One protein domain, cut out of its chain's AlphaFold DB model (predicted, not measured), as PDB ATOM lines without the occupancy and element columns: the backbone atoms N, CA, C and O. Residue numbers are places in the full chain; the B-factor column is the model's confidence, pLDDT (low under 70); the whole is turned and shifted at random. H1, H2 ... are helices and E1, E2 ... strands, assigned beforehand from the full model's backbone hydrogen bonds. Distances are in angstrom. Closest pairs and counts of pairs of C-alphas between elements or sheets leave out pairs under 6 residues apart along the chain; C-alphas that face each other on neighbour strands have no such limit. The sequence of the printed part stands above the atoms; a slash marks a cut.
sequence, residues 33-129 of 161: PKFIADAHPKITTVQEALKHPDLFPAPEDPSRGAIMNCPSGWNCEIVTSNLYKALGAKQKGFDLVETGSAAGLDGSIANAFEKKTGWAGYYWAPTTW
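This is residues 33 to 129 of the 161 residues of a protein of Rhizobium sp. ERR 942 (UniProt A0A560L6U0). Two short parallel strands, E1 and E2, lie side by side near the middle of a rounded body, with the long helix H3 over one face of the pair and the longest helix, H4, at the other side of the body, well away from H3. The strand E3 begins beside the end of E1 and runs out between H3 and H4, while the short helices H1 and H2 lie away from both long helices. The printed part has 97 residues with four named helices and three named strands, in the order H1, H2, E1, H3, E2, H4, E3, and its class is mixed, helices and strands. It is compact, with a radius of gyration of the C-alphas of 12.7 A, and spans 32 by 30 by 26 A.

Start at Pro 33: first comes H1, residues 34 to 39, then H2, residues 46 to 49, and the two are apart. Next look at E1, residues 65 to 68, and E2, residues 94 to 97, which are parallel neighbours with 30 degrees between their directions. There you find N 67 and O 95 2.8 A apart and N 97 and O 67 2.9 A apart, both within hydrogen-bond range. Between these strands in the chain comes H3, residues 75 to 86; E1, H3 and E2 form a strand-helix-strand unit, two parallel neighbour strands joined through a helix, with a right-handed crossover. The closest C-alphas of H3 and E2 are those of Tyr 84 and Leu 96, 7.4 A apart. Further on is H4, residues 102 to 115, which is apart from H3; its closest C-alphas to E1 are those of Leu 105 and Met 68, 7.6 A apart. Last comes E3, residues 121 to 125, which pairs with no named strand. Its closest C-alphas to E1 are those of Gly 121 and Met 68, 4.1 A apart, and to H3 those of Tyr 122 and Thr 80, 7.0 A apart. H4 and E3 are near each other, with 8 pairs of C-alphas within 10 A. In H1, H3 and H4 every O i to N i+4 pair is within hydrogen-bond range; H2 is too short for such a pair.

Find C-alpha 34 at (225.214, 175.803, 292.389), where H1 begins. From C-alpha 75 at (223.640, 157.487, 310.684), H3 runs 16.9 A to C-alpha 86, and H4 runs 20.1 A from C-alpha 102 to 115. E1 measures 9.9 A and E2 9.3 A, while E3 runs 13.2 A to C-alpha 125 at (216.460, 167.046, 301.651).

The C-alphas of Gln 91 and Thr 128, the two farthest apart, are 34.8 A from each other. The printed part has no cut. The link from H2 to E1, residues 50 to 64, is long, and those from E2 to H4 and from H4 to E3 are tight. The mean pLDDT of the printed part is 81.7, and residues 123 to 129 are under 70.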
ATOM      1  N   PRO A  33     227.732 173.842 296.030       83.56
ATOM      2  CA  PRO A  33     227.060 175.068 295.661       83.56
ATOM      3  C   PRO A  33     226.803 175.150 294.158       83.56
ATOM      4  O   PRO A  33     227.678 174.854 293.337       83.56
ATOM      5  N   LYS A  34     225.612 175.630 293.790       78.88
ATOM      6  CA  LYS A  34     225.214 175.803 292.389       78.88
ATOM      7  C   LYS A  34     226.194 176.665 291.582       78.88
ATOM      8  O   LYS A  34     226.462 176.342 290.433       78.88
ATOM      9  N   PHE A  35     226.788 177.699 292.177       79.56
ATOM     10  CA  PHE A  35     227.756 178.549 291.474       79.56
ATOM     11  C   PHE A  35     229.048 177.809 291.085       79.56
ATOM     12  O   PHE A  35     229.621 178.117 290.044       79.56
ATOM     13  N   ILE A  36     229.481 176.806 291.862       83.62
ATOM     14  CA  ILE A  36     230.611 175.939 291.488       83.62
ATOM     15  C   ILE A  36     230.199 175.016 290.342       83.62
ATOM     16  O   ILE A  36     230.942 174.876 289.375       83.62
ATOM     17  N   ALA A  37     229.005 174.423 290.418       80.31
ATOM     18  CA  ALA A  37     228.486 173.564 289.353       80.31
ATOM     19  C   ALA A  37     228.312 174.328 288.025       80.31
ATOM     20  O   ALA A  37     228.669 173.815 286.967       80.31
ATOM     21  N   ASP A  38     227.819 175.567 288.082       80.50
ATOM     22  CA  ASP A  38     227.613 176.420 286.910       80.50
ATOM     23  C   ASP A  38     228.952 176.906 286.318       80.50
ATOM     24  O   ASP A  38     229.108 176.942 285.097       80.50
ATOM     25  N   ALA A  39     229.943 177.232 287.159       84.75
ATOM     26  CA  ALA A  39     231.289 177.605 286.709       84.75
ATOM     27  C   ALA A  39     232.098 176.404 286.181       84.75
ATOM     28  O   ALA A  39     232.946 176.555 285.299       84.75
ATOM     29  N   HIS A  40     231.816 175.200 286.684       84.06
ATOM     30  CA  HIS A  40     232.498 173.958 286.330       84.06
ATOM     31  C   HIS A  40     231.492 172.879 285.891       84.06
ATOM     32  O   HIS A  40     231.350 171.852 286.558       84.06
ATOM     33  N   PRO A  41     230.851 173.022 284.715       80.75
ATOM     34  CA  PRO A  41     229.780 172.123 284.261       80.75
ATOM     35  C   PRO A  41     230.240 170.678 284.003       80.75
ATOM     36  O   PRO A  41     229.424 169.782 283.793       80.75
ATOM     37  N   LYS A  42     231.556 170.428 284.009       77.25
ATOM     38  CA  LYS A  42     232.147 169.085 283.916       77.25
ATOM     39  C   LYS A  42     232.094 168.320 285.246       77.25
ATOM     40  O   LYS A  42     232.241 167.099 285.240       77.25
ATOM     41  N   ILE A  43     231.868 169.005 286.370       81.69
ATOM     42  CA  ILE A  43     231.749 168.396 287.698       81.69
ATOM     43  C   ILE A  43     230.313 167.894 287.878       81.69
ATOM     44  O   ILE A  43     229.462 168.552 288.465       81.69
ATOM     45  N   THR A  44     230.033 166.707 287.341       74.69
ATOM     46  CA  THR A  44     228.711 166.059 287.452       74.69
ATOM     47  C   THR A  44     228.701 164.867 288.407       74.69
ATOM     48  O   THR A  44     227.646 164.297 288.690       74.69
ATOM     49  N   THR A  45     229.874 164.460 288.897       79.75
ATOM     50  CA  THR A  45     230.032 163.315 289.796       79.75
ATOM     51  C   THR A  45     230.989 163.645 290.930       79.75
ATOM     52  O   THR A  45     231.884 164.480 290.787       79.75
ATOM     53  N   VAL A  46     230.845 162.927 292.044       81.25
ATOM     54  CA  VAL A  46     231.764 163.017 293.186       81.25
ATOM     55  C   VAL A  46     233.214 162.759 292.759       81.25
ATOM     56  O   VAL A  46     234.127 163.425 293.230       81.25
ATOM     57  N   GLN A  47     233.452 161.818 291.845       83.44
ATOM     58  CA  GLN A  47     234.797 161.487 291.378       83.44
ATOM     59  C   GLN A  47     235.457 162.645 290.629       83.44
ATOM     60  O   GLN A  47     236.665 162.816 290.774       83.44
ATOM     61  N   GLU A  48     234.687 163.412 289.853       84.06
ATOM     62  CA  GLU A  48     235.183 164.623 289.196       84.06
ATOM     63  C   GLU A  48     235.408 165.744 290.216       84.06
ATOM     64  O   GLU A  48     236.458 166.375 290.179       84.06
ATOM     65  N   ALA A  49     234.505 165.931 291.185       85.44
ATOM     66  CA  ALA A  49     234.696 166.914 292.258       85.44
ATOM     67  C   ALA A  49     235.980 166.642 293.062       85.44
ATOM     68  O   ALA A  49     236.750 167.555 293.342       85.44
ATOM     69  N   LEU A  50     236.273 165.368 293.344       86.94
ATOM     70  CA  LEU A  50     237.485 164.948 294.052       86.94
ATOM     71  C   LEU A  50     238.788 165.137 293.251       86.94
ATOM     72  O   LEU A  50     239.860 164.857 293.783       86.94
ATOM     73  N   LYS A  51     238.737 165.562 291.983       89.44
ATOM     74  CA  LYS A  51     239.937 165.974 291.230       89.44
ATOM     75  C   LYS A  51     240.293 167.444 291.453       89.44
ATOM     76  O   LYS A  51     241.367 167.856 291.029       89.44
ATOM     77  N   HIS A  52     239.407 168.200 292.095       90.12
ATOM     78  CA  HIS A  52     239.508 169.644 292.264       90.12
ATOM     79  C   HIS A  52     239.453 170.039 293.751       90.12
ATOM     80  O   HIS A  52     238.487 170.670 294.184       90.12
ATOM     81  N   PRO A  53     240.446 169.638 294.573       88.94
ATOM     82  CA  PRO A  53     240.503 170.037 295.983       88.94
ATOM     83  C   PRO A  53     240.600 171.559 296.162       88.94
ATOM     84  O   PRO A  53     240.090 172.087 297.145       88.94
ATOM     85  N   ASP A  54     241.170 172.261 295.182       89.00
ATOM     86  CA  ASP A  54     241.285 173.720 295.117       89.00
ATOM     87  C   ASP A  54     239.931 174.443 295.127       89.00
ATOM     88  O   ASP A  54     239.834 175.577 295.597       89.00
ATOM     89  N   LEU A  55     238.870 173.784 294.652       88.69
ATOM     90  CA  LEU A  55     237.529 174.360 294.641       88.69
ATOM     91  C   LEU A  55     236.837 174.280 295.997       88.69
ATOM     92  O   LEU A  55     235.870 175.002 296.209       88.69
ATOM     93  N   PHE A  56     237.295 173.423 296.908       91.38
ATOM     94  CA  PHE A  56     236.603 173.126 298.163       91.38
ATOM     95  C   PHE A  56     237.545 173.296 299.358       91.38
ATOM     96  O   PHE A  56     237.764 172.320 300.067       91.38
ATOM     97  N   PRO A  57     238.131 174.482 299.586       90.75
ATOM     98  CA  PRO A  57     239.205 174.658 300.561       90.75
ATOM     99  C   PRO A  57     238.776 174.245 301.973       90.75
ATOM    100  O   PRO A  57     237.677 174.582 302.427       90.75
ATOM    101  N   ALA A  58     239.649 173.529 302.683       88.44
ATOM    102  CA  ALA A  58     239.380 173.137 304.055       88.44
ATOM    103  C   ALA A  58     239.471 174.339 305.013       88.44
ATOM    104  O   ALA A  58     240.298 175.228 304.801       88.44
ATOM    105  N   PRO A  59     238.653 174.377 306.087       82.56
ATOM    106  CA  PRO A  59     238.671 175.483 307.047       82.56
ATOM    107  C   PRO A  59     240.015 175.641 307.768       82.56
ATOM    108  O   PRO A  59     240.447 176.761 308.018       82.56
ATOM    109  N   GLU A  60     240.655 174.514 308.089       82.25
ATOM    110  CA  GLU A  60     241.908 174.457 308.853       82.25
ATOM    111  C   GLU A  60     243.150 174.532 307.951       82.25
ATOM    112  O   GLU A  60     244.173 175.090 308.341       82.25
ATOM    113  N   ASP A  61     243.065 173.988 306.733       84.88
ATOM    114  CA  ASP A  61     244.159 173.978 305.758       84.88
ATOM    115  C   ASP A  61     243.631 174.269 304.342       84.88
ATOM    116  O   ASP A  61     243.226 173.352 303.623       84.88
ATOM    117  N   PRO A  62     243.674 175.535 303.890       85.44
ATOM    118  CA  PRO A  62     243.214 175.913 302.557       85.44
ATOM    119  C   PRO A  62     244.002 175.271 301.405       85.44
ATOM    120  O   PRO A  62     243.568 175.364 300.259       85.44
ATOM    121  N   SER A  63     245.159 174.646 301.669       86.81
ATOM    122  CA  SER A  63     245.915 173.904 300.650       86.81
ATOM    123  C   SER A  63     245.300 172.536 300.326       86.81
ATOM    124  O   SER A  63     245.697 171.885 299.354       86.81
ATOM    125  N   ARG A  64     244.316 172.106 301.124       91.31
ATOM    126  CA  ARG A  64     243.590 170.845 300.994       91.31
ATOM    127  C   ARG A  64     242.103 171.103 300.786       91.31
ATOM    128  O   ARG A  64     241.571 172.145 301.158       91.31
ATOM    129  N   GLY A  65     241.426 170.131 300.184       91.62
ATOM    130  CA  GLY A  65     239.975 170.136 300.058       91.62
ATOM    131  C   GLY A  65     239.293 169.697 301.361       91.62
ATOM    132  O   GLY A  65     239.876 168.941 302.130       91.62
ATOM    133  N   ALA A  66     238.041 170.074 301.597       91.88
ATOM    134  CA  ALA A  66     237.220 169.556 302.691       91.88
ATOM    135  C   ALA A  66     235.958 168.867 302.182       91.88
ATOM    136  O   ALA A  66     235.278 169.348 301.277       91.88
ATOM    137  N   ILE A  67     235.631 167.747 302.825       90.31
ATOM    138  CA  ILE A  67     234.313 167.122 302.778       90.31
ATOM    139  C   ILE A  67     233.686 167.281 304.162       90.31
ATOM    140  O   ILE A  67     234.161 166.683 305.127       90.31
ATOM    141  N   MET A  68     232.618 168.070 304.258       89.81
ATOM    142  CA  MET A  68     231.864 168.235 305.497       89.81
ATOM    143  C   MET A  68     231.051 166.975 305.783       89.81
ATOM    144  O   MET A  68     230.219 166.541 304.976       89.81
ATOM    145  N   ASN A  69     231.313 166.385 306.941       84.88
ATOM    146  CA  ASN A  69     230.616 165.222 307.447       84.88
ATOM    147  C   ASN A  69     229.348 165.625 308.212       84.88
ATOM    148  O   ASN A  69     229.124 166.790 308.557       84.88
ATOM    149  N   CYS A  70     228.512 164.631 308.482       79.94
ATOM    150  CA  CYS A  70     227.363 164.778 309.353       79.94
ATOM    151  C   CYS A  70     227.725 165.117 310.799       79.94
ATOM    152  O   CYS A  70     228.827 164.811 311.245       79.94
ATOM    153  N   PRO A  71     226.760 165.659 311.561       79.31
ATOM    154  CA  PRO A  71     226.859 165.724 313.009       79.31
ATOM    155  C   PRO A  71     227.134 164.343 313.605       79.31
ATOM    156  O   PRO A  71     226.545 163.344 313.175       79.31
ATOM    157  N   SER A  72     227.992 164.296 314.621       76.06
ATOM    158  CA  SER A  72     228.357 163.037 315.261       76.06
ATOM    159  C   SER A  72     227.143 162.343 315.883       76.06
ATOM    160  O   SER A  72     226.274 162.976 316.487       76.06
ATOM    161  N   GLY A  73     227.081 161.020 315.735       72.12
ATOM    162  CA  GLY A  73     225.980 160.185 316.218       72.12
ATOM    163  C   GLY A  73     224.807 160.060 315.242       72.12
ATOM    164  O   GLY A  73     223.847 159.344 315.534       72.12
ATOM    165  N   TRP A  74     224.866 160.711 314.078       75.75
ATOM    166  CA  TRP A  74     223.880 160.522 313.017       75.75
ATOM    167  C   TRP A  74     224.302 159.379 312.097       75.75
ATOM    168  O   TRP A  74     225.477 159.207 311.784       75.75
ATOM    169  N   ASN A  75     223.338 158.611 311.579       74.75
ATOM    170  CA  ASN A  75     223.640 157.487 310.684       74.75
ATOM    171  C   ASN A  75     224.431 157.920 309.429       74.75
ATOM    172  O   ASN A  75     225.258 157.174 308.904       74.75
ATOM    173  N   CYS A  76     224.223 159.155 308.976       74.38
ATOM    174  CA  CYS A  76     224.919 159.730 307.835       74.38
ATOM    175  C   CYS A  76     226.412 160.022 308.071       74.38
ATOM    176  O   CYS A  76     227.159 160.089 307.093       74.38
ATOM    177  N   GLU A  77     226.871 160.117 309.325       78.81
ATOM    178  CA  GLU A  77     228.298 160.209 309.673       78.81
ATOM    179  C   GLU A  77     229.026 158.940 309.222       78.81
ATOM    180  O   GLU A  77     230.062 158.987 308.553       78.81
ATOM    181  N   ILE A  78     228.429 157.783 309.524       81.62
ATOM    182  CA  ILE A  78     228.960 156.466 309.166       81.62
ATOM    183  C   ILE A  78     228.955 156.302 307.643       81.62
ATOM    184  O   ILE A  78     229.946 155.859 307.057       81.62
ATOM    185  N   VAL A  79     227.853 156.675 306.986       80.12
ATOM    186  CA  VAL A  79     227.714 156.576 305.524       80.12
ATOM    187  C   VAL A  79     228.752 157.448 304.817       80.12
ATOM    188  O   VAL A  79     229.468 156.962 303.940       80.12
ATOM    189  N   THR A  80     228.882 158.710 305.223       81.94
ATOM    190  CA  THR A  80     229.815 159.667 304.618       81.94
ATOM    191  C   THR A  80     231.267 159.292 304.892       81.94
ATOM    192  O   THR A  80     232.073 159.298 303.964       81.94
ATOM    193  N   SER A  81     231.597 158.846 306.106       85.06
ATOM    194  CA  SER A  81     232.937 158.346 306.446       85.06
ATOM    195  C   SER A  81     233.342 157.137 305.600       85.06
ATOM    196  O   SER A  81     234.481 157.035 305.137       85.06
ATOM    197  N   ASN A  82     232.412 156.206 305.377       84.94
ATOM    198  CA  ASN A  82     232.660 155.041 304.531       84.94
ATOM    199  C   ASN A  82     232.809 155.435 303.060       84.94
ATOM    200  O   ASN A  82     233.707 154.926 302.390       84.94
ATOM    201  N   LEU A  83     231.992 156.370 302.567       83.81
ATOM    202  CA  LEU A  83     232.102 156.886 301.201       83.81
ATOM    203  C   LEU A  83     233.430 157.626 300.982       83.81
ATOM    204  O   LEU A  83     234.111 157.389 299.986       83.81
ATOM    205  N   TYR A  84     233.845 158.449 301.945       87.31
ATOM    206  CA  TYR A  84     235.128 159.150 301.950       87.31
ATOM    207  C   TYR A  84     236.313 158.180 301.831       87.31
ATOM    208  O   TYR A  84     237.207 158.375 301.001       87.31
ATOM    209  N   LYS A  85     236.289 157.086 302.606       86.88
ATOM    210  CA  LYS A  85     237.302 156.020 302.530       86.88
ATOM    211  C   LYS A  85     237.247 155.276 301.196       86.88
ATOM    212  O   LYS A  85     238.283 155.094 300.565       86.88
ATOM    213  N   ALA A  86     236.056 154.878 300.748       85.50
ATOM    214  CA  ALA A  86     235.867 154.103 299.522       85.50
ATOM    215  C   ALA A  86     236.304 154.861 298.259       85.50
ATOM    216  O   ALA A  86     236.811 154.260 297.316       85.50
ATOM    217  N   LEU A  87     236.135 156.184 298.244       85.62
ATOM    218  CA  LEU A  87     236.544 157.040 297.130       85.62
ATOM    219  C   LEU A  87     238.020 157.465 297.188       85.62
ATOM    220  O   LEU A  87     238.494 158.128 296.259       85.62
ATOM    221  N   GLY A  88     238.739 157.101 298.257       89.25
ATOM    222  CA  GLY A  88     240.132 157.490 298.471       89.25
ATOM    223  C   GLY A  88     240.314 159.006 298.572       89.25
ATOM    224  O   GLY A  88     241.310 159.546 298.096       89.25
ATOM    225  N   ALA A  89     239.332 159.717 299.133       89.00
ATOM    226  CA  ALA A  89     239.318 161.179 299.149       89.00
ATOM    227  C   ALA A  89     240.537 161.765 299.888       89.00
ATOM    228  O   ALA A  89     241.120 162.747 299.429       89.00
ATOM    229  N   LYS A  90     241.020 161.083 300.937       89.94
ATOM    230  CA  LYS A  90     242.241 161.471 301.660       89.94
ATOM    231  C   LYS A  90     243.468 161.552 300.751       89.94
ATOM    232  O   LYS A  90     244.216 162.528 300.800       89.94
ATOM    233  N   GLN A  91     243.674 160.530 299.916       90.00
ATOM    234  CA  GLN A  91     244.796 160.467 298.972       90.00
ATOM    235  C   GLN A  91     244.656 161.493 297.844       90.00
ATOM    236  O   GLN A  91     245.651 161.883 297.244       90.00
ATOM    237  N   LYS A  92     243.429 161.947 297.579       89.81
ATOM    238  CA  LYS A  92     243.114 162.987 296.594       89.81
ATOM    239  C   LYS A  92     243.217 164.408 297.153       89.81
ATOM    240  O   LYS A  92     242.827 165.350 296.478       89.81
ATOM    241  N   GLY A  93     243.745 164.565 298.368       91.31
ATOM    242  CA  GLY A  93     243.983 165.874 298.972       91.31
ATOM    243  C   GLY A  93     242.778 166.465 299.692       91.31
ATOM    244  O   GLY A  93     242.773 167.665 299.919       91.31
ATOM    245  N   PHE A  94     241.779 165.654 300.048       92.56
ATOM    246  CA  PHE A  94     240.657 166.096 300.873       92.56
ATOM    247  C   PHE A  94     240.842 165.678 302.327       92.56
ATOM    248  O   PHE A  94     241.446 164.641 302.600       92.56
ATOM    249  N   ASP A  95     240.264 166.451 303.234       92.88
ATOM    250  CA  ASP A  95     240.085 166.120 304.638       92.88
ATOM    251  C   ASP A  95     238.601 165.945 304.949       92.88
ATOM    252  O   ASP A  95     237.731 166.586 304.355       92.88
ATOM    253  N   LEU A  96     238.309 165.024 305.864       89.69
ATOM    254  CA  LEU A  96     236.961 164.819 306.376       89.69
ATOM    255  C   LEU A  96     236.783 165.726 307.592       89.69
ATOM    256  O   LEU A  96     237.519 165.583 308.569       89.69
ATOM    257  N   VAL A  97     235.840 166.659 307.511       89.62
ATOM    258  CA  VAL A  97     235.612 167.675 308.542       89.62
ATOM    259  C   VAL A  97     234.322 167.355 309.281       89.62
ATOM    260  O   VAL A  97     233.246 167.350 308.685       89.62
ATOM    261  N   GLU A  98     234.419 167.103 310.581       85.19
ATOM    262  CA  GLU A  98     233.250 166.871 311.428       85.19
ATOM    263  C   GLU A  98     232.551 168.196 311.745       85.19
ATOM    264  O   GLU A  98     233.161 169.127 312.269       85.19
ATOM    265  N   THR A  99     231.255 168.285 311.452       81.06
ATOM    266  CA  THR A  99     230.462 169.500 311.724       81.06
ATOM    267  C   THR A  99     229.954 169.568 313.163       81.06
ATOM    268  O   THR A  99     229.537 170.629 313.629       81.06
ATOM    269  N   GLY A 100     229.991 168.440 313.884       79.31
ATOM    270  CA  GLY A 100     229.686 168.314 315.312       79.31
ATOM    271  C   GLY A 100     228.206 168.467 315.686       79.31
ATOM    272  O   GLY A 100     227.726 167.771 316.574       79.31
ATOM    273  N   SER A 101     227.455 169.338 315.011       80.12
ATOM    274  CA  SER A 101     226.027 169.581 315.247       80.12
ATOM    275  C   SER A 101     225.307 169.984 313.960       80.12
ATOM    276  O   SER A 101     225.935 170.469 313.019       80.12
ATOM    277  N   ALA A 102     223.977 169.838 313.923       73.81
ATOM    278  CA  ALA A 102     223.169 170.291 312.785       73.81
ATOM    279  C   ALA A 102     223.344 171.798 312.518       73.81
ATOM    280  O   ALA A 102     223.532 172.201 311.376       73.81
ATOM    281  N   ALA A 103     223.406 172.612 313.579       77.75
ATOM    282  CA  ALA A 103     223.682 174.044 313.470       77.75
ATOM    283  C   ALA A 103     225.086 174.334 312.908       77.75
ATOM    284  O   ALA A 103     225.263 175.281 312.148       77.75
ATOM    285  N   GLY A 104     226.080 173.508 313.252       80.44
ATOM    286  CA  GLY A 104     227.424 173.586 312.675       80.44
ATOM    287  C   GLY A 104     227.429 173.276 311.177       80.44
ATOM    288  O   GLY A 104     228.081 173.980 310.405       80.44
ATOM    289  N   LEU A 105     226.652 172.276 310.750       81.06
ATOM    290  CA  LEU A 105     226.483 171.946 309.336       81.06
ATOM    291  C   LEU A 105     225.809 173.092 308.573       81.06
ATOM    292  O   LEU A 105     226.383 173.574 307.594       81.06
ATOM    293  N   ASP A 106     224.661 173.577 309.050       79.50
ATOM    294  CA  ASP A 106     223.941 174.700 308.435       79.50
ATOM    295  C   ASP A 106     224.809 175.971 308.390       79.50
ATOM    296  O   ASP A 106     224.870 176.655 307.368       79.50
ATOM    297  N   GLY A 107     225.560 176.252 309.459       82.31
ATOM    298  CA  GLY A 107     226.501 177.370 309.520       82.31
ATOM    299  C   GLY A 107     227.654 177.246 308.520       82.31
ATOM    300  O   GLY A 107     228.033 178.237 307.895       82.31
ATOM    301  N   SER A 108     228.190 176.037 308.310       84.62
ATOM    302  CA  SER A 108     229.243 175.797 307.311       84.62
ATOM    303  C   SER A 108     228.765 176.097 305.887       84.62
ATOM    304  O   SER A 108     229.512 176.658 305.084       84.62
ATOM    305  N   ILE A 109     227.502 175.776 305.602       82.69
ATOM    306  CA  ILE A 109     226.855 176.020 304.315       82.69
ATOM    307  C   ILE A 109     226.613 177.520 304.149       82.69
ATOM    308  O   ILE A 109     227.041 178.096 303.151       82.69
ATOM    309  N   ALA A 110     225.990 178.170 305.137       81.69
ATOM    310  CA  ALA A 110     225.713 179.606 305.101       81.69
ATOM    311  C   ALA A 110     226.993 180.426 304.867       81.69
ATOM    312  O   ALA A 110     227.047 181.251 303.958       81.69
ATOM    313  N   ASN A 111     228.060 180.114 305.604       83.81
ATOM    314  CA  ASN A 111     229.367 180.753 305.465       83.81
ATOM    315  C   ASN A 111     229.946 180.591 304.045       83.81
ATOM    316  O   ASN A 111     230.456 181.551 303.466       83.81
ATOM    317  N   ALA A 112     229.827 179.398 303.452       84.38
ATOM    318  CA  ALA A 112     230.277 179.156 302.084       84.38
ATOM    319  C   ALA A 112     229.478 179.958 301.043       84.38
ATOM    320  O   ALA A 112     230.050 180.474 300.082       84.38
ATOM    321  N   PHE A 113     228.169 180.115 301.256       80.31
ATOM    322  CA  PHE A 113     227.309 180.930 300.398       80.31
ATOM    323  C   PHE A 113     227.611 182.420 300.506       80.31
ATOM    324  O   PHE A 113     227.772 183.086 299.483       80.31
ATOM    325  N   GLU A 114     227.730 182.937 301.727       82.56
ATOM    326  CA  GLU A 114     228.042 184.343 301.984       82.56
ATOM    327  C   GLU A 114     229.400 184.734 301.396       82.56
ATOM    328  O   GLU A 114     229.529 185.775 300.751       82.56
ATOM    329  N   LYS A 115     230.409 183.870 301.559       84.44
ATOM    330  CA  LYS A 115     231.769 184.117 301.064       84.44
ATOM    331  C   LYS A 115     231.985 183.703 299.612       84.44
ATOM    332  O   LYS A 115     233.056 183.966 299.069       84.44
ATOM    333  N   LYS A 116     230.993 183.068 298.978       84.38
ATOM    334  CA  LYS A 116     231.101 182.462 297.638       84.38
ATOM    335  C   LYS A 116     232.306 181.520 297.512       84.38
ATOM    336  O   LYS A 116     232.941 181.444 296.462       84.38
ATOM    337  N   THR A 117     232.626 180.815 298.590       85.19
ATOM    338  CA  THR A 117     233.688 179.804 298.624       85.19
ATOM    339  C   THR A 117     233.082 178.439 298.356       85.19
ATOM    340  O   THR A 117     231.953 178.170 298.767       85.19
ATOM    341  N   GLY A 118     233.799 177.556 297.666       85.50
ATOM    342  CA  GLY A 118     233.251 176.232 297.416       85.50
ATOM    343  C   GLY A 118     233.145 175.405 298.695       85.50
ATOM    344  O   GLY A 118     233.907 175.556 299.647       85.50
ATOM    345  N   TRP A 119     232.141 174.541 298.697       88.06
ATOM    346  CA  TRP A 119     231.794 173.656 299.799       88.06
ATOM    347  C   TRP A 119     231.433 172.292 299.223       88.06
ATOM    348  O   TRP A 119     230.813 172.215 298.162       88.06
ATOM    349  N   ALA A 120     231.819 171.222 299.902       87.25
ATOM    350  CA  ALA A 120     231.406 169.873 299.557       87.25
ATOM    351  C   ALA A 120     231.094 169.117 300.843       87.25
ATOM    352  O   ALA A 120     231.844 169.205 301.813       87.25
ATOM    353  N   GLY A 121     229.999 168.368 300.868       84.12
ATOM    354  CA  GLY A 121     229.614 167.656 302.079       84.12
ATOM    355  C   GLY A 121     228.239 167.029 302.010       84.12
ATOM    356  O   GLY A 121     227.512 167.175 301.025       84.12
ATOM    357  N   TYR A 122     227.903 166.300 303.068       78.19
ATOM    358  CA  TYR A 122     226.591 165.694 303.221       78.19
ATOM    359  C   TYR A 122     225.519 166.743 303.539       78.19
ATOM    360  O   TYR A 122     225.725 167.617 304.378       78.19
ATOM    361  N   TYR A 123     224.342 166.597 302.930       69.38
ATOM    362  CA  TYR A 123     223.127 167.291 303.359       69.38
ATOM    363  C   TYR A 123     221.885 166.438 303.063       69.38
ATOM    364  O   TYR A 123     221.898 165.622 302.129       69.38
ATOM    365  N   TRP A 124     220.822 166.620 303.851       63.03
ATOM    366  CA  TRP A 124     219.537 165.941 303.663       63.03
ATOM    367  C   TRP A 124     218.488 166.893 303.075       63.03
ATOM    368  O   TRP A 124     218.438 168.074 303.411       63.03
ATOM    369  N   ALA A 125     217.632 166.362 302.205       55.66
ATOM    370  CA  ALA A 125     216.460 167.046 301.651       55.66
ATOM    371  C   ALA A 125     215.182 166.211 301.909       55.66
ATOM    372  O   ALA A 125     215.302 164.987 302.059       55.66
ATOM    373  N   PRO A 126     213.973 166.815 301.949       42.28
ATOM    374  CA  PRO A 126     213.648 168.209 301.617       42.28
ATOM    375  C   PRO A 126     213.895 169.192 302.772       42.28
ATOM    376  O   PRO A 126     213.487 168.966 303.910       42.28
ATOM    377  N   THR A 127     214.549 170.309 302.458       48.59
ATOM    378  CA  THR A 127     214.675 171.493 303.322       48.59
ATOM    379  C   THR A 127     214.415 172.730 302.462       48.59
ATOM    380  O   THR A 127     214.624 172.707 301.251       48.59
ATOM    381  N   THR A 128     213.950 173.828 303.062       40.91
ATOM    382  CA  THR A 128     213.430 175.040 302.386       40.91
ATOM    383  C   THR A 128     214.383 175.709 301.377       40.91
ATOM    384  O   THR A 128     213.992 176.639 300.677       40.91
ATOM    385  N   TRP A 129     215.629 175.248 301.290       43.81
ATOM    386  CA  TRP A 129     216.735 175.832 300.535       43.81
ATOM    387  C   TRP A 129     217.086 175.036 299.260       43.81
ATOM    388  O   TRP A 129     217.968 175.441 298.503       43.81
TER     389      TRP A 129